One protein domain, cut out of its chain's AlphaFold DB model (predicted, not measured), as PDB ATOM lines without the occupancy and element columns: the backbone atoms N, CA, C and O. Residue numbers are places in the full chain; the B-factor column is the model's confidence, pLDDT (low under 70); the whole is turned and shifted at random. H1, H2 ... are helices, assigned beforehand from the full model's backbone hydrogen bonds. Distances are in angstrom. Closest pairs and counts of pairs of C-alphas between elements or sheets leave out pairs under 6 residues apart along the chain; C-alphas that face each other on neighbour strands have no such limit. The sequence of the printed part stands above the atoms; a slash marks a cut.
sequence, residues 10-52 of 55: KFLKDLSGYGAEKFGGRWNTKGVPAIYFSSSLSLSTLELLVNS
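AT A GLANCE: This is residues 10 to 52 of the 55 residues of the protein "RES domain-containing protein" of Bacteroidetes bacterium (UniProt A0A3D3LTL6). With little regular structure, this is mostly a loop, with a helix at each end of the longest axis: H2 at one end and the shorter H1 at the other. The long link between them folds back past H1, then runs across to H2. The printed part has 43 residues, with two named helices in the order H1, H2 and no named strand; the class is all helix, though the helices hold only 17 residues. It is only just compact, close to loose, with a radius of gyration of the C-alphas of 10.8 A and spans of 29 by 22 by 18 A.

IN THESE COORDINATES: H2, residues 41 to 51, is 15.5 A long from C-alpha 41 at (4.657, -1.620, 30.720) to C-alpha 51 at (9.374, -2.780, 15.988). H1, residues 18 to 23, measures 8.6 A and begins at C-alpha 18 at (5.018, 14.552, 15.557).

HOW THE PARTS SIT: H2 and H1 are apart, with no C-alpha of the one within 8 A of the other. In both, every O i to N i+4 pair is within hydrogen-bond range.

THE WHOLE: The C-alphas farthest apart, those of Gly 31 and Ser 42, are 29.0 A apart. The link from H1 to H2, residues 24 to 40, is long. The printed part has no cut, and no printed residue is under 70 in pLDDT.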
ATOM      1  N   LYS A  10      14.863  12.577  24.977       96.38
ATOM      2  CA  LYS A  10      14.608  13.877  24.329       96.38
ATOM      3  C   LYS A  10      13.149  14.109  23.906       96.38
ATOM      4  O   LYS A  10      12.766  15.252  23.701       96.38
ATOM      5  N   PHE A  11      12.339  13.054  23.799       95.62
ATOM      6  CA  PHE A  11      10.933  13.114  23.381       95.62
ATOM      7  C   PHE A  11       9.946  12.741  24.495       95.62
ATOM      8  O   PHE A  11       8.747  12.658  24.235       95.62
ATOM      9  N   LEU A  12      10.407  12.518  25.732       94.50
ATOM     10  CA  LEU A  12       9.539  12.069  26.832       94.50
ATOM     11  C   LEU A  12       8.385  13.035  27.126       94.50
ATOM     12  O   LEU A  12       7.290  12.596  27.461       94.50
ATOM     13  N   LYS A  13       8.629  14.343  26.991       96.06
ATOM     14  CA  LYS A  13       7.620  15.390  27.219       96.06
ATOM     15  C   LYS A  13       6.842  15.770  25.958       96.06
ATOM     16  O   LYS A  13       5.899  16.547  26.047       96.06
ATOM     17  N   ASP A  14       7.236  15.250  24.797       95.94
ATOM     18  CA  ASP A  14       6.555  15.539  23.542       95.94
ATOM     19  C   ASP A  14       5.312  14.656  23.410       95.94
ATOM     20  O   ASP A  14       5.402  13.433  23.255       95.94
ATOM     21  N   LEU A  15       4.154  15.308  23.484       96.69
ATOM     22  CA  LEU A  15       2.828  14.726  23.293       96.69
ATOM     23  C   LEU A  15       2.120  15.323  22.066       96.69
ATOM     24  O   LEU A  15       0.901  15.269  21.974       96.69
ATOM     25  N   SER A  16       2.859  15.906  21.119       97.62
ATOM     26  CA  SER A  16       2.280  16.411  19.864       97.62
ATOM     27  C   SER A  16       1.895  15.290  18.893       97.62
ATOM     28  O   SER A  16       1.014  15.466  18.060       97.62
ATOM     29  N   GLY A  17       2.559  14.132  18.986       97.06
ATOM     30  CA  GLY A  17       2.425  13.045  18.011       97.06
ATOM     31  C   GLY A  17       3.279  13.219  16.747       97.06
ATOM     32  O   GLY A  17       3.151  12.416  15.821       97.06
ATOM     33  N   TYR A  18       4.190  14.201  16.721       97.25
ATOM     34  CA  TYR A  18       5.018  14.552  15.557       97.25
ATOM     35  C   TYR A  18       5.790  13.371  14.945       97.25
ATOM     36  O   TYR A  18       5.895  13.247  13.726       97.25
ATOM     37  N   GLY A  19       6.325  12.466  15.770       94.94
ATOM     38  CA  GLY A  19       7.044  11.289  15.267       94.94
ATOM     39  C   GLY A  19       6.159  10.391  14.395       94.94
ATOM     40  O   GLY A  19       6.538  10.040  13.278       94.94
ATOM     41  N   ALA A  20       4.959  10.068  14.882       96.75
ATOM     42  CA  ALA A  20       4.008   9.252  14.139       96.75
ATOM     43  C   ALA A  20       3.445  10.004  12.928       96.75
ATOM     44  O   ALA A  20       3.258   9.394  11.881       96.75
ATOM     45  N   GLU A  21       3.223  11.315  13.033       98.25
ATOM     46  CA  GLU A  21       2.824  12.158  11.900       98.25
ATOM     47  C   GLU A  21       3.847  12.081  10.760       98.25
ATOM     48  O   GLU A  21       3.499  11.871   9.600       98.25
ATOM     49  N   LYS A  22       5.132  12.219  11.093       97.69
ATOM     50  CA  LYS A  22       6.216  12.294  10.115       97.69
ATOM     51  C   LYS A  22       6.470  10.967   9.405       97.69
ATOM     52  O   LYS A  22       6.707  10.947   8.197       97.69
ATOM     53  N   PHE A  23       6.466   9.864  10.149       95.94
ATOM     54  CA  PHE A  23       6.870   8.556   9.625       95.94
ATOM     55  C   PHE A  23       5.693   7.625   9.313       95.94
ATOM     56  O   PHE A  23       5.850   6.716   8.497       95.94
ATOM     57  N   GLY A  24       4.506   7.907   9.851       96.19
ATOM     58  CA  GLY A  24       3.372   6.990   9.850       96.19
ATOM     59  C   GLY A  24       3.541   5.880  10.890       96.19
ATOM     60  O   GLY A  24       4.593   5.729  11.513       96.19
ATOM     61  N   GLY A  25       2.494   5.089  11.070       94.56
ATOM     62  CA  GLY A  25       2.495   3.917  11.933       94.56
ATOM     63  C   GLY A  25       1.381   2.957  11.540       94.56
ATOM     64  O   GLY A  25       0.659   3.182  10.570       94.56
ATOM     65  N   ARG A  26       1.213   1.876  12.304       96.00
ATOM     66  CA  ARG A  26       0.190   0.860  12.010       96.00
ATOM     67  C   ARG A  26      -1.228   1.438  11.944       96.00
ATOM     68  O   ARG A  26      -2.041   0.956  11.163       96.00
ATOM     69  N   TRP A  27      -1.512   2.452  12.761       97.38
ATOM     70  CA  TRP A  27      -2.852   3.014  12.943       97.38
ATOM     71  C   TRP A  27      -2.974   4.482  12.515       97.38
ATOM     72  O   TRP A  27      -4.030   5.078  12.700       97.38
ATOM     73  N   ASN A  28      -1.924   5.081  11.944       97.81
ATOM     74  CA  ASN A  28      -1.973   6.446  11.419       97.81
ATOM     75  C   ASN A  28      -1.142   6.576  10.138       97.81
ATOM     76  O   ASN A  28      -0.035   6.048  10.029       97.81
ATOM     77  N   THR A  29      -1.668   7.308   9.164       97.75
ATOM     78  CA  THR A  29      -0.947   7.644   7.934       97.75
ATOM     79  C   THR A  29      -0.014   8.837   8.156       97.75
ATOM     80  O   THR A  29      -0.170   9.609   9.106       97.75
ATOM     81  N   LYS A  30       0.978   9.002   7.269       98.00
ATOM     82  CA  LYS A  30       1.853  10.185   7.275       98.00
ATOM     83  C   LYS A  30       1.022  11.467   7.128       98.00
ATOM     84  O   LYS A  30       0.101  11.503   6.314       98.00
ATOM     85  N   GLY A  31       1.362  12.499   7.895       98.00
ATOM     86  CA  GLY A  31       0.626  13.766   7.980       98.00
ATOM     87  C   GLY A  31      -0.505  13.783   9.014       98.00
ATOM     88  O   GLY A  31      -1.102  14.832   9.229       98.00
ATOM     89  N   VAL A  32      -0.795  12.654   9.676       98.25
ATOM     90  CA  VAL A  32      -1.790  12.578  10.757       98.25
ATOM     91  C   VAL A  32      -1.082  12.288  12.084       98.25
ATOM     92  O   VAL A  32      -0.501  11.205  12.223       98.25
ATOM     93  N   PRO A  33      -1.105  13.210  13.067       98.19
ATOM     94  CA  PRO A  33      -0.432  13.007  14.344       98.19
ATOM     95  C   PRO A  33      -1.132  11.950  15.195       98.19
ATOM     96  O   PRO A  33      -2.358  11.887  15.270       98.19
ATOM     97  N   ALA A  34      -0.331  11.121  15.865       98.00
ATOM     98  CA  ALA A  34      -0.812  10.092  16.778       98.00
ATOM     99  C   ALA A  34       0.201   9.829  17.899       98.00
ATOM    100  O   ALA A  34       1.410   9.994  17.725       98.00
ATOM    101  N   ILE A  35      -0.291   9.372  19.051       97.50
ATOM    102  CA  ILE A  35       0.545   8.902  20.158       97.50
ATOM    103  C   ILE A  35       0.138   7.473  20.489       97.50
ATOM    104  O   ILE A  35      -1.031   7.190  20.738       97.50
ATOM    105  N   TYR A  36       1.125   6.587  20.518       96.88
ATOM    106  CA  TYR A  36       0.929   5.182  20.835       96.88
ATOM    107  C   TYR A  36       1.176   4.961  22.325       96.88
ATOM    108  O   TYR A  36       2.237   5.306  22.852       96.88
ATOM    109  N   PHE A  37       0.180   4.380  22.982       97.50
ATOM    110  CA  PHE A  37       0.237   3.960  24.371       97.50
ATOM    111  C   PHE A  37      -0.128   2.482  24.485       97.50
ATOM    112  O   PHE A  37      -0.834   1.935  23.640       97.50
ATOM    113  N   SER A  38       0.297   1.861  25.578       97.94
ATOM    114  CA  SER A  38      -0.107   0.516  25.973       97.94
ATOM    115  C   SER A  38      -0.783   0.540  27.341       97.94
ATOM    116  O   SER A  38      -0.540   1.428  28.159       97.94
ATOM    117  N   SER A  39      -1.608  -0.466  27.616       97.62
ATOM    118  CA  SER A  39      -2.265  -0.651  28.917       97.62
ATOM    119  C   SER A  39      -1.343  -1.229  30.000       97.62
ATOM    120  O   SER A  39      -1.700  -1.208  31.176       97.62
ATOM    121  N   SER A  40      -0.153  -1.717  29.637       97.69
ATOM    122  CA  SER A  40       0.869  -2.208  30.567       97.69
ATOM    123  C   SER A  40       2.282  -1.855  30.092       97.69
ATOM    124  O   SER A  40       2.527  -1.696  28.895       97.69
ATOM    125  N   LEU A  41       3.232  -1.788  31.032       96.75
ATOM    126  CA  LEU A  41       4.657  -1.620  30.720       96.75
ATOM    127  C   LEU A  41       5.197  -2.765  29.855       96.75
ATOM    128  O   LEU A  41       5.929  -2.512  28.904       96.75
ATOM    129  N   SER A  42       4.810  -4.011  30.153       97.88
ATOM    130  CA  SER A  42       5.255  -5.188  29.396       97.88
ATOM    131  C   SER A  42       4.852  -5.116  27.924       97.88
ATOM    132  O   SER A  42       5.660  -5.450  27.059       97.88
ATOM    133  N   LEU A  43       3.644  -4.623  27.630       97.56
ATOM    134  CA  LEU A  43       3.179  -4.447  26.259       97.56
ATOM    135  C   LEU A  43       3.924  -3.309  25.549       97.56
ATOM    136  O   LEU A  43       4.320  -3.483  24.402       97.56
ATOM    137  N   SER A  44       4.194  -2.185  26.225       97.06
ATOM    138  CA  SER A  44       5.026  -1.121  25.638       97.06
ATOM    139  C   SER A  44       6.441  -1.604  25.311       97.06
ATOM    140  O   SER A  44       6.986  -1.230  24.274       97.06
ATOM    141  N   THR A  45       7.033  -2.443  26.165       97.25
ATOM    142  CA  THR A  45       8.351  -3.042  25.911       97.25
ATOM    143  C   THR A  45       8.307  -4.010  24.732       97.25
ATOM    144  O   THR A  45       9.190  -3.956  23.883       97.25
ATOM    145  N   LEU A  46       7.280  -4.862  24.643       97.19
ATOM    146  CA  LEU A  46       7.111  -5.783  23.515       97.19
ATOM    147  C   LEU A  46       6.995  -5.028  22.187       97.19
ATOM    148  O   LEU A  46       7.699  -5.365  21.239       97.19
ATOM    149  N   GLU A  47       6.153  -3.993  22.135       96.44
ATOM    150  CA  GLU A  47       6.000  -3.150  20.945       96.44
ATOM    151  C   GLU A  47       7.322  -2.481  20.562       96.44
ATOM    152  O   GLU A  47       7.666  -2.436  19.384       96.44
ATOM    153  N   LEU A  48       8.107  -2.010  21.536       94.19
ATOM    154  CA  LEU A  48       9.432  -1.475  21.241       94.19
ATOM    155  C   LEU A  48      10.341  -2.549  20.636       94.19
ATOM    156  O   LEU A  48      10.933  -2.295  19.596       94.19
ATOM    157  N   LEU A  49      10.449  -3.730  21.247       95.00
ATOM    158  CA  LEU A  49      11.364  -4.786  20.798       95.00
ATOM    159  C   LEU A  49      11.001  -5.339  19.414       95.00
ATOM    160  O   LEU A  49      11.881  -5.480  18.576       95.00
ATOM    161  N   VAL A  50       9.720  -5.604  19.144       94.56
ATOM    162  CA  VAL A  50       9.275  -6.149  17.846       94.56
ATOM    163  C   VAL A  50       9.409  -5.136  16.707       94.56
ATOM    164  O   VAL A  50       9.656  -5.530  15.571       94.56
ATOM    165  N   ASN A  51       9.251  -3.839  16.995       90.56
ATOM    166  CA  ASN A  51       9.374  -2.780  15.988       90.56
ATOM    167  C   ASN A  51      10.787  -2.169  15.920       90.56
ATOM    168  O   ASN A  51      11.059  -1.368  15.024       90.56
ATOM    169  N   SER A  52      11.693  -2.526  16.836       81.56
ATOM    170  CA  SER A  52      13.104  -2.138  16.768       81.56
ATOM    171  C   SER A  52      13.805  -3.103  15.827       81.56
ATOM    172  O   SER A  52      14.226  -4.182  16.222       81.56
TER     173      SER A  52